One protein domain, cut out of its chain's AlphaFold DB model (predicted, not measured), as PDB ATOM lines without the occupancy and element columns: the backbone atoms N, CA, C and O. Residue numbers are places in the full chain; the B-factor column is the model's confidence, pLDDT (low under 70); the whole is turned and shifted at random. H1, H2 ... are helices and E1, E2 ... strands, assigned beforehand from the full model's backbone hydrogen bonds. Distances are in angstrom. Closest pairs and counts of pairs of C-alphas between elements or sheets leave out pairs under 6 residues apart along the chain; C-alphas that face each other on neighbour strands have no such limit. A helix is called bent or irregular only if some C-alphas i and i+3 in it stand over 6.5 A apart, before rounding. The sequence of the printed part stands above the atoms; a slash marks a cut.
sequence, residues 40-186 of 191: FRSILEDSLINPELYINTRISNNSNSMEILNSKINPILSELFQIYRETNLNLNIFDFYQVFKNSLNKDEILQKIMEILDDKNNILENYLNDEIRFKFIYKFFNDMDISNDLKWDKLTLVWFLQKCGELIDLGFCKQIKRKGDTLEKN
ATOM      1  N   PHE A  40      49.952 -44.784  -4.645       84.88
ATOM      2  CA  PHE A  40      49.555 -43.670  -5.521       84.88
ATOM      3  C   PHE A  40      48.222 -43.028  -5.135       84.88
ATOM      4  O   PHE A  40      48.112 -41.808  -5.086       84.88
ATOM      5  N   ARG A  41      47.216 -43.842  -4.815       85.06
ATOM      6  CA  ARG A  41      45.889 -43.339  -4.462       85.06
ATOM      7  C   ARG A  41      45.868 -42.565  -3.148       85.06
ATOM      8  O   ARG A  41      45.297 -41.484  -3.112       85.06
ATOM      9  N   SER A  42      46.507 -43.090  -2.100       86.69
ATOM     10  CA  SER A  42      46.598 -42.382  -0.815       86.69
ATOM     11  C   SER A  42      47.329 -41.060  -0.995       86.69
ATOM     12  O   SER A  42      46.863 -40.041  -0.512       86.69
ATOM     13  N   ILE A  43      48.427 -41.066  -1.758       87.06
ATOM     14  CA  ILE A  43      49.209 -39.859  -2.039       87.06
ATOM     15  C   ILE A  43      48.356 -38.825  -2.781       87.06
ATOM     16  O   ILE A  43      48.366 -37.658  -2.408       87.06
ATOM     17  N   LEU A  44      47.591 -39.241  -3.795       88.25
ATOM     18  CA  LEU A  44      46.698 -38.342  -4.527       88.25
ATOM     19  C   LEU A  44      45.604 -37.769  -3.622       88.25
ATOM     20  O   LEU A  44      45.426 -36.555  -3.584       88.25
ATOM     21  N   GLU A  45      44.907 -38.613  -2.862       87.56
ATOM     22  CA  GLU A  45      43.861 -38.172  -1.933       87.56
ATOM     23  C   GLU A  45      44.423 -37.215  -0.869       87.56
ATOM     24  O   GLU A  45      43.849 -36.154  -0.632       87.56
ATOM     25  N   ASP A  46      45.575 -37.535  -0.278       88.31
ATOM     26  CA  ASP A  46      46.225 -36.695   0.727       88.31
ATOM     27  C   ASP A  46      46.746 -35.379   0.116       88.31
ATOM     28  O   ASP A  46      46.636 -34.333   0.757       88.31
ATOM     29  N   SER A  47      47.223 -35.393  -1.136       88.31
ATOM     30  CA  SER A  47      47.636 -34.184  -1.869       88.31
ATOM     31  C   SER A  47      46.474 -33.250  -2.201       88.31
ATOM     32  O   SER A  47      46.634 -32.031  -2.166       88.31
ATOM     33  N   LEU A  48      45.293 -33.807  -2.481       87.44
ATOM     34  CA  LEU A  48      44.095 -33.023  -2.772       87.44
ATOM     35  C   LEU A  48      43.467 -32.460  -1.494       87.44
ATOM     36  O   LEU A  48      42.875 -31.386  -1.546       87.44
ATOM     37  N   ILE A  49      43.616 -33.144  -0.354       87.81
ATOM     38  CA  ILE A  49      43.128 -32.673   0.953       87.81
ATOM     39  C   ILE A  49      44.057 -31.605   1.534       87.81
ATOM     40  O   ILE A  49      43.574 -30.567   1.976       87.81
ATOM     41  N   ASN A  50      45.367 -31.866   1.536       86.69
ATOM     42  CA  ASN A  50      46.383 -31.004   2.138       86.69
ATOM     43  C   ASN A  50      47.368 -30.513   1.066       86.69
ATOM     44  O   ASN A  50      48.519 -30.966   1.026       86.69
ATOM     45  N   PRO A  51      46.949 -29.576   0.196       85.19
ATOM     46  CA  PRO A  51      47.820 -29.040  -0.846       85.19
ATOM     47  C   PRO A  51      49.048 -28.321  -0.269       85.19
ATOM     48  O   PRO A  51      50.095 -28.299  -0.914       85.19
ATOM     49  N   GLU A  52      48.964 -27.807   0.962       82.38
ATOM     50  CA  GLU A  52      50.049 -27.105   1.667       82.38
ATOM     51  C   GLU A  52      51.326 -27.941   1.833       82.38
ATOM     52  O   GLU A  52      52.430 -27.399   1.866       82.38
ATOM     53  N   LEU A  53      51.207 -29.273   1.904       82.31
ATOM     54  CA  LEU A  53      52.372 -30.156   2.018       82.31
ATOM     55  C   LEU A  53      53.241 -30.133   0.752       82.31
ATOM     56  O   LEU A  53      54.449 -30.358   0.828       82.31
ATOM     57  N   TYR A  54      52.625 -29.869  -0.401       83.19
ATOM     58  CA  TYR A  54      53.272 -29.912  -1.711       83.19
ATOM     59  C   TYR A  54      53.513 -28.515  -2.285       83.19
ATOM     60  O   TYR A  54      54.528 -28.279  -2.942       83.19
ATOM     61  N   ILE A  55      52.601 -27.581  -2.023       80.81
ATOM     62  CA  ILE A  55      52.668 -26.203  -2.496       80.81
ATOM     63  C   ILE A  55      53.245 -25.353  -1.370       80.81
ATOM     64  O   ILE A  55      52.550 -24.936  -0.451       80.81
ATOM     65  N   ASN A  56      54.550 -25.097  -1.436       68.44
ATOM     66  CA  ASN A  56      55.209 -24.228  -0.472       68.44
ATOM     67  C   ASN A  56      55.042 -22.764  -0.897       68.44
ATOM     68  O   ASN A  56      55.861 -22.237  -1.656       68.44
ATOM     69  N   THR A  57      53.988 -22.103  -0.422       63.78
ATOM     70  CA  THR A  57      53.731 -20.687  -0.711       63.78
ATOM     71  C   THR A  57      54.639 -19.800   0.141       63.78
ATOM     72  O   THR A  57      54.227 -19.192   1.127       63.78
ATOM     73  N   ARG A  58      55.929 -19.748  -0.205       59.22
ATOM     74  CA  ARG A  58      56.876 -18.839   0.449       59.22
ATOM     75  C   ARG A  58      56.610 -17.421  -0.036       59.22
ATOM     76  O   ARG A  58      57.008 -17.058  -1.136       59.22
ATOM     77  N   ILE A  59      55.946 -16.628   0.797       58.50
ATOM     78  CA  ILE A  59      55.722 -15.205   0.544       58.50
ATOM     79  C   ILE A  59      57.079 -14.502   0.635       58.50
ATOM     80  O   ILE A  59      57.692 -14.450   1.703       58.50
ATOM     81  N   SER A  60      57.576 -13.998  -0.492       55.88
ATOM     82  CA  SER A  60      58.702 -13.066  -0.489       55.88
ATOM     83  C   SER A  60      58.182 -11.653  -0.206       55.88
ATOM     84  O   SER A  60      57.071 -11.308  -0.596       55.88
ATOM     85  N   ASN A  61      58.971 -10.800   0.449       56.00
ATOM     86  CA  ASN A  61      58.547  -9.426   0.766       56.00
ATOM     87  C   ASN A  61      58.322  -8.536  -0.483       56.00
ATOM     88  O   ASN A  61      57.801  -7.434  -0.344       56.00
ATOM     89  N   ASN A  62      58.672  -9.017  -1.685       54.06
ATOM     90  CA  ASN A  62      58.419  -8.377  -2.983       54.06
ATOM     91  C   ASN A  62      57.355  -9.144  -3.794       54.06
ATOM     92  O   ASN A  62      57.437  -9.216  -5.019       54.06
ATOM     93  N   SER A  63      56.401  -9.784  -3.121       55.81
ATOM     94  CA  SER A  63      55.437 -10.667  -3.770       55.81
ATOM     95  C   SER A  63      54.504  -9.904  -4.710       55.81
ATOM     96  O   SER A  63      53.789  -8.996  -4.279       55.81
ATOM     97  N   ASN A  64      54.472 -10.322  -5.977       65.38
ATOM     98  CA  ASN A  64      53.474  -9.896  -6.958       65.38
ATOM     99  C   ASN A  64      52.052 -10.091  -6.390       65.38
ATOM    100  O   ASN A  64      51.807 -11.021  -5.617       65.38
ATOM    101  N   SER A  65      51.086  -9.271  -6.814       63.31
ATOM    102  CA  SER A  65      49.664  -9.372  -6.422       63.31
ATOM    103  C   SER A  65      49.090 -10.797  -6.567       63.31
ATOM    104  O   SER A  65      48.255 -11.219  -5.765       63.31
ATOM    105  N   MET A  66      49.621 -11.581  -7.509       67.62
ATOM    106  CA  MET A  66      49.310 -12.999  -7.724       67.62
ATOM    107  C   MET A  66      49.833 -13.953  -6.631       67.62
ATOM    108  O   MET A  66      49.152 -14.902  -6.255       67.62
ATOM    109  N   GLU A  67      51.029 -13.726  -6.086       69.19
ATOM    110  CA  GLU A  67      51.572 -14.552  -4.993       69.19
ATOM    111  C   GLU A  67      50.775 -14.342  -3.698       69.19
ATOM    112  O   GLU A  67      50.535 -15.278  -2.931       69.19
ATOM    113  N   ILE A  68      50.270 -13.122  -3.498       68.12
ATOM    114  CA  ILE A  68      49.355 -12.796  -2.400       68.12
ATOM    115  C   ILE A  68      48.017 -13.524  -2.583       68.12
ATOM    116  O   ILE A  68      47.441 -13.991  -1.603       68.12
ATOM    117  N   LEU A  69      47.530 -13.678  -3.817       70.12
ATOM    118  CA  LEU A  69      46.340 -14.485  -4.093       70.12
ATOM    119  C   LEU A  69      46.561 -15.969  -3.812       70.12
ATOM    120  O   LEU A  69      45.762 -16.585  -3.111       70.12
ATOM    121  N   ASN A  70      47.661 -16.528  -4.309       75.69
ATOM    122  CA  ASN A  70      47.975 -17.948  -4.151       75.69
ATOM    123  C   ASN A  70      48.229 -18.354  -2.693       75.69
ATOM    124  O   ASN A  70      48.093 -19.523  -2.356       75.69
ATOM    125  N   SER A  71      48.603 -17.414  -1.821       73.06
ATOM    126  CA  SER A  71      48.728 -17.692  -0.380       73.06
ATOM    127  C   SER A  71      47.393 -17.683   0.357       73.06
ATOM    128  O   SER A  71      47.289 -18.283   1.422       73.06
ATOM    129  N   LYS A  72      46.373 -17.022  -0.196       72.25
ATOM    130  CA  LYS A  72      45.043 -16.921   0.415       72.25
ATOM    131  C   LYS A  72      44.052 -17.951  -0.109       72.25
ATOM    132  O   LYS A  72      43.094 -18.266   0.587       72.25
ATOM    133  N   ILE A  73      44.250 -18.433  -1.332       78.44
ATOM    134  CA  ILE A  73      43.312 -19.316  -2.020       78.44
ATOM    135  C   ILE A  73      43.931 -20.700  -2.154       78.44
ATOM    136  O   ILE A  73      44.982 -20.865  -2.773       78.44
ATOM    137  N   ASN A  74      43.231 -21.705  -1.633       81.44
ATOM    138  CA  ASN A  74      43.548 -23.093  -1.930       81.44
ATOM    139  C   ASN A  74      43.339 -23.380  -3.421       81.44
ATOM    140  O   ASN A  74      42.447 -22.802  -4.051       81.44
ATOM    141  N   PRO A  75      44.092 -24.322  -4.009       86.69
ATOM    142  CA  PRO A  75      43.832 -24.761  -5.367       86.69
ATOM    143  C   PRO A  75      42.364 -25.154  -5.546       86.69
ATOM    144  O   PRO A  75      41.808 -25.925  -4.765       86.69
ATOM    145  N   ILE A  76      41.749 -24.664  -6.621       88.44
ATOM    146  CA  ILE A  76      40.314 -24.853  -6.895       88.44
ATOM    147  C   ILE A  76      39.934 -26.341  -6.922       88.44
ATOM    148  O   ILE A  76      38.843 -26.725  -6.508       88.44
ATOM    149  N   LEU A  77      40.849 -27.190  -7.399       89.81
ATOM    150  CA  LEU A  77      40.648 -28.635  -7.426       89.81
ATOM    151  C   LEU A  77      40.537 -29.225  -6.012       89.81
ATOM    152  O   LEU A  77      39.727 -30.122  -5.802       89.81
ATOM    153  N   SER A  78      41.311 -28.715  -5.053       89.19
ATOM    154  CA  SER A  78      41.283 -29.156  -3.657       89.19
ATOM    155  C   SER A  78      39.974 -28.751  -2.975       89.19
ATOM    156  O   SER A  78      39.347 -29.589  -2.334       89.19
ATOM    157  N   GLU A  79      39.499 -27.520  -3.193       88.44
ATOM    158  CA  GLU A  79      38.176 -27.065  -2.727       88.44
ATOM    159  C   GLU A  79      37.048 -27.939  -3.297       88.44
ATOM    160  O   GLU A  79      36.204 -28.464  -2.569       88.44
ATOM    161  N   LEU A  80      37.078 -28.198  -4.608       89.69
ATOM    162  CA  LEU A  80      36.104 -29.075  -5.256       89.69
ATOM    163  C   LEU A  80      36.173 -30.512  -4.711       89.69
ATOM    164  O   LEU A  80      35.142 -31.168  -4.548       89.69
ATOM    165  N   PHE A  81      37.378 -31.000  -4.405       89.25
ATOM    166  CA  PHE A  81      37.592 -32.330  -3.845       89.25
ATOM    167  C   PHE A  81      37.064 -32.460  -2.409       89.25
ATOM    168  O   PHE A  81      36.504 -33.501  -2.056       89.25
ATOM    169  N   GLN A  82      37.184 -31.414  -1.586       88.94
ATOM    170  CA  GLN A  82      36.598 -31.391  -0.244       88.94
ATOM    171  C   GLN A  82      35.073 -31.530  -0.310       88.94
ATOM    172  O   GLN A  82      34.512 -32.398   0.362       88.94
ATOM    173  N   ILE A  83      34.419 -30.789  -1.208       89.06
ATOM    174  CA  ILE A  83      32.970 -30.901  -1.428       89.06
ATOM    175  C   ILE A  83      32.623 -32.302  -1.956       89.06
ATOM    176  O   ILE A  83      31.736 -32.973  -1.430       89.06
ATOM    177  N   TYR A  84      33.363 -32.806  -2.947       88.25
ATOM    178  CA  TYR A  84      33.189 -34.166  -3.468       88.25
ATOM    179  C   TYR A  84      33.269 -35.230  -2.357       88.25
ATOM    180  O   TYR A  84      32.505 -36.203  -2.355       88.25
ATOM    181  N   ARG A  85      34.150 -35.059  -1.366       86.19
ATOM    182  CA  ARG A  85      34.267 -35.987  -0.235       86.19
ATOM    183  C   ARG A  85      32.981 -36.058   0.588       86.19
ATOM    184  O   ARG A  85      32.586 -37.162   0.955       86.19
ATOM    185  N   GLU A  86      32.356 -34.916   0.845       86.12
ATOM    186  CA  GLU A  86      31.181 -34.767   1.717       86.12
ATOM    187  C   GLU A  86      29.863 -35.137   1.032       86.12
ATOM    188  O   GLU A  86      28.859 -35.415   1.683       86.12
ATOM    189  N   THR A  87      29.875 -35.179  -0.294       85.81
ATOM    190  CA  THR A  87      28.691 -35.493  -1.092       85.81
ATOM    191  C   THR A  87      28.361 -36.987  -1.203       85.81
ATOM    192  O   THR A  87      29.193 -37.879  -0.994       85.81
ATOM    193  N   ASN A  88      27.103 -37.244  -1.576       84.44
ATOM    194  CA  ASN A  88      26.534 -38.571  -1.813       84.44
ATOM    195  C   ASN A  88      27.048 -39.223  -3.115       84.44
ATOM    196  O   ASN A  88      27.649 -38.569  -3.960       84.44
ATOM    197  N   LEU A  89      26.751 -40.520  -3.301       83.69
ATOM    198  CA  LEU A  89      27.136 -41.306  -4.489       83.69
ATOM    199  C   LEU A  89      26.712 -40.672  -5.821       83.69
ATOM    200  O   LEU A  89      27.491 -40.642  -6.767       83.69
ATOM    201  N   ASN A  90      25.468 -40.198  -5.886       84.94
ATOM    202  CA  ASN A  90      24.910 -39.558  -7.068       84.94
ATOM    203  C   ASN A  90      24.836 -38.058  -6.820       84.94
ATOM    204  O   ASN A  90      24.116 -37.596  -5.933       84.94
ATOM    205  N   LEU A  91      25.578 -37.322  -7.629       85.00
ATOM    206  CA  LEU A  91      25.742 -35.885  -7.567       85.00
ATOM    207  C   LEU A  91      24.896 -35.224  -8.641       85.00
ATOM    208  O   LEU A  91      25.067 -35.514  -9.823       85.00
ATOM    209  N   ASN A  92      24.022 -34.303  -8.248       88.88
ATOM    210  CA  ASN A  92      23.438 -33.356  -9.189       88.88
ATOM    211  C   ASN A  92      24.471 -32.262  -9.491       88.88
ATOM    212  O   ASN A  92      24.974 -31.619  -8.569       88.88
ATOM    213  N   ILE A  93      24.784 -32.048 -10.772       87.38
ATOM    214  CA  ILE A  93      25.812 -31.087 -11.201       87.38
ATOM    215  C   ILE A  93      25.461 -29.664 -10.753       87.38
ATOM    216  O   ILE A  93      26.347 -28.916 -10.344       87.38
ATOM    217  N   PHE A  94      24.177 -29.297 -10.795       89.38
ATOM    218  CA  PHE A  94      23.744 -27.949 -10.424       89.38
ATOM    219  C   PHE A  94      23.916 -27.675  -8.927       89.38
ATOM    220  O   PHE A  94      24.486 -26.655  -8.547       89.38
ATOM    221  N   ASP A  95      23.488 -28.610  -8.076       89.19
ATOM    222  CA  ASP A  95      23.638 -28.470  -6.625       89.19
ATOM    223  C   ASP A  95      25.120 -28.469  -6.236       89.19
ATOM    224  O   ASP A  95      25.552 -27.674  -5.404       89.19
ATOM    225  N   PHE A  96      25.921 -29.304  -6.904       89.06
ATOM    226  CA  PHE A  96      27.366 -29.350  -6.710       89.06
ATOM    227  C   PHE A  96      28.039 -28.020  -7.082       89.06
ATOM    228  O   PHE A  96      28.861 -27.510  -6.319       89.06
ATOM    229  N   TYR A  97      27.634 -27.406  -8.198       91.25
ATOM    230  CA  TYR A  97      28.088 -26.072  -8.590       91.25
ATOM    231  C   TYR A  97      27.683 -24.997  -7.575       91.25
ATOM    232  O   TYR A  97      28.500 -24.146  -7.229       91.25
ATOM    233  N   GLN A  98      26.451 -25.032  -7.064       90.81
ATOM    234  CA  GLN A  98      25.977 -24.032  -6.108       90.81
ATOM    235  C   GLN A  98      26.746 -24.100  -4.781       90.81
ATOM    236  O   GLN A  98      27.105 -23.062  -4.225       90.81
ATOM    237  N   VAL A  99      27.045 -25.308  -4.291       90.81
ATOM    238  CA  VAL A  99      27.884 -25.498  -3.096       90.81
ATOM    239  C   VAL A  99      29.303 -24.991  -3.354       90.81
ATOM    240  O   VAL A  99      29.838 -24.241  -2.542       90.81
ATOM    241  N   PHE A 100      29.879 -25.314  -4.513       91.06
ATOM    242  CA  PHE A 100      31.200 -24.826  -4.906       91.06
ATOM    243  C   PHE A 100      31.268 -23.295  -4.978       91.06
ATOM    244  O   PHE A 100      32.173 -22.685  -4.411       91.06
ATOM    245  N   LYS A 101      30.279 -22.658  -5.608       90.44
ATOM    246  CA  LYS A 101      30.183 -21.198  -5.712       90.44
ATOM    247  C   LYS A 101      30.133 -20.526  -4.337       90.44
ATOM    248  O   LYS A 101      30.730 -19.467  -4.165       90.44
ATOM    249  N   ASN A 102      29.439 -21.138  -3.380       90.00
ATOM    250  CA  ASN A 102      29.317 -20.625  -2.015       90.00
ATOM    251  C   ASN A 102      30.572 -20.864  -1.158       90.00
ATOM    252  O   ASN A 102      30.738 -20.182  -0.153       90.00
ATOM    253  N   SER A 103      31.444 -21.803  -1.541       87.81
ATOM    254  CA  SER A 103      32.709 -22.085  -0.840       87.81
ATOM    255  C   SER A 103      33.765 -20.994  -1.053       87.81
ATOM    256  O   SER A 103      34.727 -20.897  -0.300       87.81
ATOM    257  N   LEU A 104      33.612 -20.173  -2.097       86.56
ATOM    258  CA  LEU A 104      34.618 -19.205  -2.528       86.56
ATOM    259  C   LEU A 104      34.297 -17.775  -2.065       86.56
ATOM    260  O   LEU A 104      33.186 -17.274  -2.253       86.56
ATOM    261  N   ASN A 105      35.316 -17.067  -1.571       85.31
ATOM    262  CA  ASN A 105      35.223 -15.653  -1.198       85.31
ATOM    263  C   ASN A 105      35.199 -14.748  -2.439       85.31
ATOM    264  O   ASN A 105      36.235 -14.302  -2.935       85.31
ATOM    265  N   LYS A 106      33.995 -14.452  -2.934       83.06
ATOM    266  CA  LYS A 106      33.771 -13.632  -4.133       83.06
ATOM    267  C   LYS A 106      34.478 -12.275  -4.099       83.06
ATOM    268  O   LYS A 106      35.156 -11.921  -5.062       83.06
ATOM    269  N   ASP A 107      34.291 -11.513  -3.023       81.31
ATOM    270  CA  ASP A 107      34.709 -10.108  -2.976       81.31
ATOM    271  C   ASP A 107      36.236  -9.974  -2.992       81.31
ATOM    272  O   ASP A 107      36.786  -9.171  -3.745       81.31
ATOM    273  N   GLU A 108      36.928 -10.832  -2.239       81.12
ATOM    274  CA  GLU A 108      38.390 -10.854  -2.183       81.12
ATOM    275  C   GLU A 108      39.003 -11.254  -3.529       81.12
ATOM    276  O   GLU A 108      39.957 -10.626  -3.991       81.12
ATOM    277  N   ILE A 109      38.438 -12.278  -4.178       82.62
ATOM    278  CA  ILE A 109      38.938 -12.796  -5.454       82.62
ATOM    279  C   ILE A 109      38.730 -11.769  -6.565       82.62
ATOM    280  O   ILE A 109      39.658 -11.486  -7.321       82.62
ATOM    281  N   LEU A 110      37.535 -11.180  -6.662       81.06
ATOM    282  CA  LEU A 110      37.245 -10.183  -7.689       81.06
ATOM    283  C   LEU A 110      38.094  -8.929  -7.522       81.06
ATOM    284  O   LEU A 110      38.649  -8.455  -8.511       81.06
ATOM    285  N   GLN A 111      38.230  -8.411  -6.297       82.19
ATOM    286  CA  GLN A 111      39.053  -7.231  -6.045       82.19
ATOM    287  C   GLN A 111      40.494  -7.465  -6.503       82.19
ATOM    288  O   GLN A 111      41.074  -6.641  -7.203       82.19
ATOM    289  N   LYS A 112      41.054  -8.628  -6.172       76.75
ATOM    290  CA  LYS A 112      42.429  -8.980  -6.522       76.75
ATOM    291  C   LYS A 112      42.622  -9.264  -8.008       76.75
ATOM    292  O   LYS A 112      43.666  -8.923  -8.550       76.75
ATOM    293  N   ILE A 113      41.633  -9.853  -8.683       78.50
ATOM    294  CA  ILE A 113      41.664 -10.013 -10.143       78.50
ATOM    295  C   ILE A 113      41.652  -8.642 -10.825       78.50
ATOM    296  O   ILE A 113      42.411  -8.445 -11.768       78.50
ATOM    297  N   MET A 114      40.847  -7.691 -10.344       77.12
ATOM    298  CA  MET A 114      40.849  -6.328 -10.887       77.12
ATOM    299  C   MET A 114      42.191  -5.629 -10.643       77.12
ATOM    300  O   MET A 114      42.764  -5.105 -11.589       77.12
ATOM    301  N   GLU A 115      42.755  -5.732  -9.432       77.75
ATOM    302  CA  GLU A 115      44.106  -5.225  -9.131       77.75
ATOM    303  C   GLU A 115      45.164  -5.823 -10.078       77.75
ATOM    304  O   GLU A 115      46.021  -5.104 -10.587       77.75
ATOM    305  N   ILE A 116      45.084  -7.126 -10.373       73.44
ATOM    306  CA  ILE A 116      45.986  -7.787 -11.326       73.44
ATOM    307  C   ILE A 116      45.775  -7.276 -12.748       73.44
ATOM    308  O   ILE A 116      46.751  -7.149 -13.472       73.44
ATOM    309  N   LEU A 117      44.536  -7.021 -13.173       70.94
ATOM    310  CA  LEU A 117      44.228  -6.547 -14.527       70.94
ATOM    311  C   LEU A 117      44.609  -5.076 -14.746       70.94
ATOM    312  O   LEU A 117      44.901  -4.692 -15.884       70.94
ATOM    313  N   ASP A 118      44.625  -4.274 -13.682       69.56
ATOM    314  CA  ASP A 118      45.006  -2.862 -13.717       69.56
ATOM    315  C   ASP A 118      46.530  -2.666 -13.850       69.56
ATOM    316  O   ASP A 118      46.977  -1.691 -14.469       69.56
ATOM    317  N   ASP A 119      47.338  -3.629 -13.385       66.50
ATOM    318  CA  ASP A 119      48.804  -3.642 -13.493       66.50
ATOM    319  C   ASP A 119      49.299  -3.985 -14.917       66.50
ATOM    320  O   ASP A 119      49.978  -4.982 -15.173       66.50
ATOM    321  N   LYS A 120      49.008  -3.108 -15.885       56.62
ATOM    322  CA  LYS A 120      49.340  -3.262 -17.322       56.62
ATOM    323  C   LYS A 120      50.798  -3.635 -17.631       56.62
ATOM    324  O   LYS A 120      51.052  -4.223 -18.679       56.62
ATOM    325  N   ASN A 121      51.744  -3.301 -16.752       54.84
ATOM    326  CA  ASN A 121      53.180  -3.412 -17.015       54.84
ATOM    327  C   ASN A 121      53.768  -4.822 -16.794       54.84
ATOM    328  O   ASN A 121      54.868  -5.068 -17.269       54.84
ATOM    329  N   ASN A 122      53.070  -5.744 -16.113       53.50
ATOM    330  CA  ASN A 122      53.614  -7.075 -15.763       53.50
ATOM    331  C   ASN A 122      52.881  -8.265 -16.418       53.50
ATOM    332  O   ASN A 122      53.367  -9.396 -16.384       53.50
ATOM    333  N   ILE A 123      51.701  -8.035 -17.000       52.47
ATOM    334  CA  ILE A 123      50.781  -9.110 -17.415       52.47
ATOM    335  C   ILE A 123      51.111  -9.646 -18.818       52.47
ATOM    336  O   ILE A 123      50.936 -10.833 -19.090       52.47
ATOM    337  N   LEU A 124      51.582  -8.768 -19.709       50.91
ATOM    338  CA  LEU A 124      51.704  -9.042 -21.145       50.91
ATOM    339  C   LEU A 124      52.982  -9.810 -21.521       50.91
ATOM    340  O   LEU A 124      52.931 -10.636 -22.423       50.91
ATOM    341  N   GLU A 125      54.098  -9.597 -20.816       51.84
ATOM    342  CA  GLU A 125      55.369 -10.276 -21.130       51.84
ATOM    343  C   GLU A 125      55.481 -11.691 -20.540       51.84
ATOM    344  O   GLU A 125      56.178 -12.527 -21.107       51.84
ATOM    345  N   ASN A 126      54.789 -11.987 -19.433       53.16
ATOM    346  CA  ASN A 126      55.067 -13.199 -18.652       53.16
ATOM    347  C   ASN A 126      53.997 -14.300 -18.730       53.16
ATOM    348  O   ASN A 126      54.331 -15.467 -18.526       53.16
ATOM    349  N   TYR A 127      52.719 -13.979 -18.979       52.94
ATOM    350  CA  TYR A 127      51.641 -14.895 -18.567       52.94
ATOM    351  C   TYR A 127      50.741 -15.445 -19.676       52.94
ATOM    352  O   TYR A 127      50.058 -16.442 -19.443       52.94
ATOM    353  N   LEU A 128      50.748 -14.879 -20.885       55.31
ATOM    354  CA  LEU A 128      49.887 -15.334 -21.980       55.31
ATOM    355  C   LEU A 128      50.646 -15.321 -23.307       55.31
ATOM    356  O   LEU A 128      50.692 -14.312 -23.996       55.31
ATOM    357  N   ASN A 129      51.136 -16.490 -23.726       56.69
ATOM    358  CA  ASN A 129      51.646 -16.717 -25.087       56.69
ATOM    359  C   ASN A 129      50.582 -16.463 -26.191       56.69
ATOM    360  O   ASN A 129      50.912 -16.501 -27.371       56.69
ATOM    361  N   ASP A 130      49.314 -16.218 -25.819       64.19
ATOM    362  CA  ASP A 130      48.172 -15.940 -26.700       64.19
ATOM    363  C   ASP A 130      47.575 -14.546 -26.397       64.19
ATOM    364  O   ASP A 130      46.672 -14.397 -25.561       64.19
ATOM    365  N   GLU A 131      48.019 -13.515 -27.123       64.06
ATOM    366  CA  GLU A 131      47.505 -12.134 -27.014       64.06
ATOM    367  C   GLU A 131      45.973 -12.050 -27.187       64.06
ATOM    368  O   GLU A 131      45.286 -11.224 -26.579       64.06
ATOM    369  N   ILE A 132      45.412 -12.945 -28.005       67.38
ATOM    370  CA  ILE A 132      43.987 -12.982 -28.344       67.38
ATOM    371  C   ILE A 132      43.140 -13.359 -27.120       67.38
ATOM    372  O   ILE A 132      42.131 -12.708 -26.843       67.38
ATOM    373  N   ARG A 133      43.548 -14.386 -26.361       67.38
ATOM    374  CA  ARG A 133      42.815 -14.842 -25.166       67.38
ATOM    375  C   ARG A 133      42.843 -13.782 -24.076       67.38
ATOM    376  O   ARG A 133      41.805 -13.513 -23.472       67.38
ATOM    377  N   PHE A 134      43.993 -13.133 -23.888       67.94
ATOM    378  CA  PHE A 134      44.112 -12.023 -22.950       67.94
ATOM    379  C   PHE A 134      43.159 -10.882 -23.300       67.94
ATOM    380  O   PHE A 134      42.416 -10.409 -22.444       67.94
ATOM    381  N   LYS A 135      43.113 -10.487 -24.578       70.00
ATOM    382  CA  LYS A 135      42.229  -9.417 -25.049       70.00
ATOM    383  C   LYS A 135      40.756  -9.711 -24.762       70.00
ATOM    384  O   LYS A 135      40.023  -8.797 -24.387       70.00
ATOM    385  N   PHE A 136      40.319 -10.962 -24.908       74.25
ATOM    386  CA  PHE A 136      38.949 -11.356 -24.571       74.25
ATOM    387  C   PHE A 136      38.671 -11.300 -23.069       74.25
ATOM    388  O   PHE A 136      37.631 -10.776 -22.677       74.25
ATOM    389  N   ILE A 137      39.598 -11.782 -22.237       76.50
ATOM    390  CA  ILE A 137      39.469 -11.741 -20.773       76.50
ATOM    391  C   ILE A 137      39.439 -10.288 -20.288       76.50
ATOM    392  O   ILE A 137      38.509  -9.890 -19.593       76.50
ATOM    393  N   TYR A 138      40.395  -9.467 -20.722       74.00
ATOM    394  CA  TYR A 138      40.468  -8.053 -20.361       74.00
ATOM    395  C   TYR A 138      39.216  -7.290 -20.804       74.00
ATOM    396  O   TYR A 138      38.662  -6.511 -20.032       74.00
ATOM    397  N   LYS A 139      38.725  -7.537 -22.027       79.62
ATOM    398  CA  LYS A 139      37.479  -6.930 -22.510       79.62
ATOM    399  C   LYS A 139      36.282  -7.357 -21.663       79.62
ATOM    400  O   LYS A 139      35.457  -6.516 -21.349       79.62
ATOM    401  N   PHE A 140      36.200  -8.631 -21.284       80.19
ATOM    402  CA  PHE A 140      35.107  -9.157 -20.468       80.19
ATOM    403  C   PHE A 140      35.082  -8.563 -19.052       80.19
ATOM    404  O   PHE A 140      34.018  -8.193 -18.558       80.19
ATOM    405  N   PHE A 141      36.240  -8.437 -18.397       77.44
ATOM    406  CA  PHE A 141      36.314  -7.873 -17.045       77.44
ATOM    407  C   PHE A 141      36.132  -6.352 -17.015       77.44
ATOM    408  O   PHE A 141      35.514  -5.852 -16.076       77.44
ATOM    409  N   ASN A 142      36.562  -5.637 -18.057       77.69
ATOM    410  CA  ASN A 142      36.380  -4.185 -18.176       77.69
ATOM    411  C   ASN A 142      35.068  -3.764 -18.844       77.69
ATOM    412  O   ASN A 142      34.820  -2.572 -19.010       77.69
ATOM    413  N   ASP A 143      34.227  -4.721 -19.233       80.50
ATOM    414  CA  ASP A 143      32.912  -4.411 -19.775       80.50
ATOM    415  C   ASP A 143      32.026  -3.823 -18.667       80.50
ATOM    416  O   ASP A 143      31.762  -4.484 -17.654       80.50
ATOM    417  N   MET A 144      31.611  -2.566 -18.831       73.25
ATOM    418  CA  MET A 144      30.800  -1.832 -17.850       73.25
ATOM    419  C   MET A 144      29.333  -2.270 -17.877       73.25
ATOM    420  O   MET A 144      28.623  -2.089 -16.890       73.25
ATOM    421  N   ASP A 145      28.895  -2.896 -18.973       78.94
ATOM    422  CA  ASP A 145      27.521  -3.373 -19.139       78.94
ATOM    423  C   ASP A 145      27.258  -4.675 -18.361       78.94
ATOM    424  O   ASP A 145      26.111  -5.079 -18.157       78.94
ATOM    425  N   ILE A 146      28.318  -5.351 -17.900       81.94
ATOM    426  CA  ILE A 146      28.228  -6.621 -17.180       81.94
ATOM    427  C   ILE A 146      28.389  -6.373 -15.678       81.94
ATOM    428  O   ILE A 146      29.441  -5.924 -15.216       81.94
ATOM    429  N   SER A 147      27.371  -6.744 -14.897       85.88
ATOM    430  CA  SER A 147      27.437  -6.677 -13.436       85.88
ATOM    431  C   SER A 147      28.535  -7.585 -12.869       85.88
ATOM    432  O   SER A 147      28.837  -8.654 -13.411       85.88
ATOM    433  N   ASN A 148      29.111  -7.195 -11.729       82.81
ATOM    434  CA  ASN A 148      30.131  -7.997 -11.040       82.81
ATOM    435  C   ASN A 148      29.614  -9.392 -10.650       82.81
ATOM    436  O   ASN A 148      30.378 -10.356 -10.650       82.81
ATOM    437  N   ASP A 149      28.312  -9.521 -10.389       86.38
ATOM    438  CA  ASP A 149      27.655 -10.803 -10.126       86.38
ATOM    439  C   ASP A 149      27.731 -11.729 -11.339       86.38
ATOM    440  O   ASP A 149      28.117 -12.887 -11.225       86.38
ATOM    441  N   LEU A 150      27.440 -11.205 -12.529       88.00
ATOM    442  CA  LEU A 150      27.445 -12.003 -13.749       88.00
ATOM    443  C   LEU A 150      28.874 -12.353 -14.197       88.00
ATOM    444  O   LEU A 150      29.097 -13.419 -14.778       88.00
ATOM    445  N   LYS A 151      29.856 -11.490 -13.889       86.19
ATOM    446  CA  LYS A 151      31.291 -11.791 -14.050       86.19
ATOM    447  C   LYS A 151      31.714 -12.948 -13.147       86.19
ATOM    448  O   LYS A 151      32.353 -13.885 -13.626       86.19
ATOM    449  N   TRP A 152      31.311 -12.913 -11.878       89.31
ATOM    450  CA  TRP A 152      31.586 -13.975 -10.909       89.31
ATOM    451  C   TRP A 152      30.973 -15.314 -11.312       89.31
ATOM    452  O   TRP A 152      31.650 -16.341 -11.296       89.31
ATOM    453  N   ASP A 153      29.711 -15.301 -11.730       89.94
ATOM    454  CA  ASP A 153      28.981 -16.509 -12.106       89.94
ATOM    455  C   ASP A 153      29.618 -17.196 -13.314       89.94
ATOM    456  O   ASP A 153      29.777 -18.413 -13.338       89.94
ATOM    457  N   LYS A 154      30.057 -16.421 -14.310       89.50
ATOM    458  CA  LYS A 154      30.762 -16.973 -15.473       89.50
ATOM    459  C   LYS A 154      32.145 -17.510 -15.111       89.50
ATOM    460  O   LYS A 154      32.509 -18.583 -15.583       89.50
ATOM    461  N   LEU A 155      32.902 -16.790 -14.283       88.94
ATOM    462  CA  LEU A 155      34.232 -17.212 -13.838       88.94
ATOM    463  C   LEU A 155      34.163 -18.532 -13.056       88.94
ATOM    464  O   LEU A 155      34.840 -19.499 -13.404       88.94
ATOM    465  N   THR A 156      33.310 -18.585 -12.035       90.44
ATOM    466  CA  THR A 156      33.142 -19.775 -11.189       90.44
ATOM    467  C   THR A 156      32.612 -20.965 -11.976       90.44
ATOM    468  O   THR A 156      33.076 -22.080 -11.757       90.44
ATOM    469  N   LEU A 157      31.716 -20.747 -12.944       91.62
ATOM    470  CA  LEU A 157      31.245 -21.806 -13.831       91.62
ATOM    471  C   LEU A 157      32.373 -22.388 -14.693       91.62
ATOM    472  O   LEU A 157      32.481 -23.607 -14.816       91.62
ATOM    473  N   VAL A 158      33.228 -21.542 -15.277       90.94
ATOM    474  CA  VAL A 158      34.369 -22.000 -16.088       90.94
ATOM    475  C   VAL A 158      35.337 -22.819 -15.239       90.94
ATOM    476  O   VAL A 158      35.722 -23.919 -15.637       90.94
ATOM    477  N   TRP A 159      35.683 -22.323 -14.051       91.62
ATOM    478  CA  TRP A 159      36.532 -23.048 -13.108       91.62
ATOM    479  C   TRP A 159      35.928 -24.389 -12.707       91.62
ATOM    480  O   TRP A 159      36.604 -25.414 -12.774       91.62
ATOM    481  N   PHE A 160      34.646 -24.402 -12.359       92.62
ATOM    482  CA  PHE A 160      33.936 -25.611 -11.980       92.62
ATOM    483  C   PHE A 160      33.941 -26.661 -13.097       92.62
ATOM    484  O   PHE A 160      34.299 -27.811 -12.850       92.62
ATOM    485  N   LEU A 161      33.591 -26.278 -14.330       91.12
ATOM    486  CA  LEU A 161      33.547 -27.205 -15.465       91.12
ATOM    487  C   LEU A 161      34.933 -27.761 -15.796       91.12
ATOM    488  O   LEU A 161      35.069 -28.965 -16.015       91.12
ATOM    489  N   GLN A 162      35.961 -26.909 -15.780       92.69
ATOM    490  CA  GLN A 162      37.338 -27.341 -15.998       92.69
ATOM    491  C   GLN A 162      37.770 -28.362 -14.936       92.69
ATOM    492  O   GLN A 162      38.301 -29.418 -15.274       92.69
ATOM    493  N   LYS A 163      37.509 -28.080 -13.655       92.06
ATOM    494  CA  LYS A 163      37.914 -28.961 -12.551       92.06
ATOM    495  C   LYS A 163      37.078 -30.234 -12.455       92.06
ATOM    496  O   LYS A 163      37.618 -31.279 -12.106       92.06
ATOM    497  N   CYS A 164      35.807 -30.199 -12.846       89.88
ATOM    498  CA  CYS A 164      35.014 -31.414 -13.023       89.88
ATOM    499  C   CYS A 164      35.599 -32.316 -14.115       89.88
ATOM    500  O   CYS A 164      35.650 -33.527 -13.920       89.88
ATOM    501  N   GLY A 165      36.071 -31.742 -15.228       88.38
ATOM    502  CA  GLY A 165      36.792 -32.484 -16.266       88.38
ATOM    503  C   GLY A 165      38.038 -33.174 -15.710       88.38
ATOM    504  O   GLY A 165      38.174 -34.385 -15.843       88.38
ATOM    505  N   GLU A 166      38.871 -32.435 -14.972       91.06
ATOM    506  CA  GLU A 166      40.063 -32.990 -14.312       91.06
ATOM    507  C   GLU A 166      39.713 -34.130 -13.330       91.06
ATOM    508  O   GLU A 166      40.380 -35.161 -13.321       91.06
ATOM    509  N   LEU A 167      38.639 -34.003 -12.539       89.00
ATOM    510  CA  LEU A 167      38.180 -35.076 -11.639       89.00
ATOM    511  C   LEU A 167      37.678 -36.321 -12.386       89.00
ATOM    512  O   LEU A 167      37.829 -37.438 -11.883       89.00
ATOM    513  N   ILE A 168      37.069 -36.145 -13.560       89.56
ATOM    514  CA  ILE A 168      36.645 -37.257 -14.421       89.56
ATOM    515  C   ILE A 168      37.870 -37.948 -15.027       89.56
ATOM    516  O   ILE A 168      37.945 -39.176 -14.988       89.56
ATOM    517  N   ASP A 169      38.845 -37.182 -15.517       89.25
ATOM    518  CA  ASP A 169      40.082 -37.711 -16.104       89.25
ATOM    519  C   ASP A 169      40.928 -38.473 -15.071       89.25
ATOM    520  O   ASP A 169      41.514 -39.511 -15.379       89.25
ATOM    521  N   LEU A 170      40.932 -38.013 -13.815       87.50
ATOM    522  CA  LEU A 170      41.547 -38.708 -12.678       87.50
ATOM    523  C   LEU A 170      40.750 -39.941 -12.209       87.50
ATOM    524  O   LEU A 170      41.235 -40.711 -11.380       87.50
ATOM    525  N   GLY A 171      39.533 -40.144 -12.719       86.38
ATOM    526  CA  GLY A 171      38.683 -41.292 -12.407       86.38
ATOM    527  C   GLY A 171      37.857 -41.173 -11.120       86.38
ATOM    528  O   GLY A 171      37.162 -42.132 -10.771       86.38
ATOM    529  N   PHE A 172      37.875 -40.022 -10.433       86.62
ATOM    530  CA  PHE A 172      37.063 -39.779  -9.231       86.62
ATOM    531  C   PHE A 172      35.564 -39.773  -9.548       86.62
ATOM    532  O   PHE A 172      34.767 -40.364  -8.816       86.62
ATOM    533  N   CYS A 173      35.190 -39.161 -10.671       85.62
ATOM    534  CA  CYS A 173      33.803 -39.045 -11.113       85.62
ATOM    535  C   CYS A 173      33.574 -39.788 -12.432       85.62
ATOM    536  O   CYS A 173      34.428 -39.803 -13.316       85.62
ATOM    537  N   LYS A 174      32.375 -40.345 -12.612       85.75
ATOM    538  CA  LYS A 174      31.906 -40.878 -13.893       85.75
ATOM    539  C   LYS A 174      30.628 -40.183 -14.317       85.75
ATOM    540  O   LYS A 174      29.679 -40.075 -13.548       85.75
ATOM    541  N   GLN A 175      30.574 -39.760 -15.575       80.62
ATOM    542  CA  GLN A 175      29.344 -39.215 -16.130       80.62
ATOM    543  C   GLN A 175      28.385 -40.344 -16.524       80.62
ATOM    544  O   GLN A 175      28.722 -41.241 -17.308       80.62
ATOM    545  N   ILE A 176      27.160 -40.293 -16.003       77.19
ATOM    546  CA  ILE A 176      26.121 -41.263 -16.342       77.19
ATOM    547  C   ILE A 176      25.515 -40.867 -17.695       77.19
ATOM    548  O   ILE A 176      24.657 -39.994 -17.780       77.19
ATOM    549  N   LYS A 177      25.898 -41.564 -18.775       68.25
ATOM    550  CA  LYS A 177      25.436 -41.280 -20.158       68.25
ATOM    551  C   LYS A 177      23.908 -41.211 -20.337       68.25
ATOM    552  O   LYS A 177      23.440 -40.629 -21.306       68.25
ATOM    553  N   ARG A 178      23.127 -41.838 -19.448       64.06
ATOM    554  CA  ARG A 178      21.651 -41.874 -19.512       64.06
ATOM    555  C   ARG A 178      20.962 -40.707 -18.790       64.06
ATOM    556  O   ARG A 178      19.800 -40.449 -19.074       64.06
ATOM    557  N   LYS A 179      21.649 -40.038 -17.859       62.88
ATOM    558  CA  LYS A 179      21.164 -38.896 -17.070       62.88
ATOM    559  C   LYS A 179      22.290 -37.861 -17.044       62.88
ATOM    560  O   LYS A 179      23.093 -37.848 -16.114       62.88
ATOM    561  N   GLY A 180      22.381 -37.064 -18.110       64.56
ATOM    562  CA  GLY A 180      23.493 -36.133 -18.352       64.56
ATOM    563  C   GLY A 180      23.738 -35.110 -17.236       64.56
ATOM    564  O   GLY A 180      24.840 -34.578 -17.147       64.56
ATOM    565  N   ASP A 181      22.753 -34.919 -16.357       76.19
ATOM    566  CA  ASP A 181      22.775 -33.958 -15.250       76.19
ATOM    567  C   ASP A 181      23.368 -34.529 -13.952       76.19
ATOM    568  O   ASP A 181      23.448 -33.834 -12.938       76.19
ATOM    569  N   THR A 182      23.764 -35.807 -13.964       81.88
ATOM    570  CA  THR A 182      24.266 -36.503 -12.776       81.88
ATOM    571  C   THR A 182      25.678 -37.048 -12.957       81.88
ATOM    572  O   THR A 182      26.004 -37.662 -13.978       81.88
ATOM    573  N   LEU A 183      26.501 -36.849 -11.929       83.56
ATOM    574  CA  LEU A 183      27.819 -37.455 -11.780       83.56
ATOM    575  C   LEU A 183      27.746 -38.577 -10.742       83.56
ATOM    576  O   LEU A 183      27.077 -38.452  -9.719       83.56
ATOM    577  N   GLU A 184      28.433 -39.678 -11.014       84.88
ATOM    578  CA  GLU A 184      28.576 -40.795 -10.086       84.88
ATOM    579  C   GLU A 184      29.961 -40.756  -9.445       84.88
ATOM    580  O   GLU A 184      30.981 -40.645 -10.133       84.88
ATOM    581  N   LYS A 185      29.987 -40.847  -8.119       87.00
ATOM    582  CA  LYS A 185      31.192 -40.946  -7.303       87.00
ATOM    583  C   LYS A 185      31.766 -42.361  -7.392       87.00
ATOM    584  O   LYS A 185      31.138 -43.304  -6.916       87.00
ATOM    585  N   ASN A 186      32.971 -42.509  -7.937       82.69
ATOM    586  CA  ASN A 186      33.623 -43.820  -8.067       82.69
ATOM    587  C   ASN A 186      34.547 -44.154  -6.893       82.69
ATOM    588  O   ASN A 186      34.741 -45.323  -6.571       82.69
TER     589      ASN A 186
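AT A GLANCE: This is residues 40 to 186 of the 191 residues of the protein "Origin recognition complex subunit 3" of Wickerhamomyces ciferrii (strain ATCC 14091 / BCRC 22168 / CBS 111 / JCM 3599 / NBRC 0793 / NRRL Y-1031 F-60-10) (UniProt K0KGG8). Three crossed helices, H3, H4 and the long H8, make the core, with a small three-stranded sheet at the last end of H8 and a group of helices, H2, H5, H6 and H7, toward its other end. H1 packs on H3, and from it a long stretch with no named element, residues 50 to 64, leads to H2. The printed part has 147 residues and is mostly helix, in the order H1 H2 H3 E1 H4 H5 H6 H7 H8 E2 E3; the sheet is E1 E3 E2, antiparallel. It is only just compact, close to loose, with a radius of gyration of the C-alphas of 17.3 A and spans of 47 by 38 by 28 A.

HOW THE PARTS SIT: Begin with H1, residues 40 to 49: it touches the hub H3, residues 76 to 86, about perpendicular at 79 degrees, closest at the C-alphas of Leu 48 and Ser 78, 4.9 A. Look next at H2, residues 65 to 72, which touches H5, residues 106 to 118, at a shallow tilt of 21 degrees, opposite ways, closest at C-alphas 65 and 116, 6.3 A. H3 touches H4, residues 93 to 103, at a steep tilt of 66 degrees, closest at C-alphas 80 and 100, 6.5 A. H6, residues 120 to 126, and H7, residues 131 to 141, touch no helix; C-alphas 117 and 138, the closest of H5 and H7, are 7.1 A apart. H8, residues 148 to 169, touches H3 with residues 159 to 163 alone, closest at C-alphas 163 and 77, 5.8 A, and H4 with residues 156 to 160 alone, closest at C-alphas 156 and 101, 6.4 A. With residues 164 to 168 it only grazes the sheet of E1, residues 90 to 92, E2, residues 173 to 175, and E3, residues 182 to 185. Find N 91 and O 183 at 2.8 A between E1 and E3, and N 174 and O 184 at 2.9 A in the hairpin of E2 and E3. Every O i to N i+4 pair is within hydrogen-bond range in H1, H3, H4, H5, H7 and H8; H2 has 3 of 4, and H6 0 of 3, with 0 of 4 O i to N i+3 pairs.

IN THESE COORDINATES: Find C-alpha 40 at (49.555, -43.670, -5.521), where H1 begins. H5 measures 18.3 A, H3 16.0 A and H7 15.6 A from first to last C-alpha. H6 is irregular, with C-alphas 121 and 124 at 7.1 A. From C-alpha 148 at (30.131, -7.997, -11.040), H8 runs 31.7 A. E3 ends at C-alpha 185, (31.192, -40.946, -7.303).

THE WHOLE: The two C-alphas farthest apart, those of Asn 61 and Arg 178, are 53.2 A apart. The printed part has no cut, and the link from H1 to H2 is long. Residues 125 to 133, of which 131 to 133 belong to H7, stand free. Mean pLDDT of the printed part is 79.2; look for values under 70 at residues 56 to 68, 118 to 134 and 177 to 180.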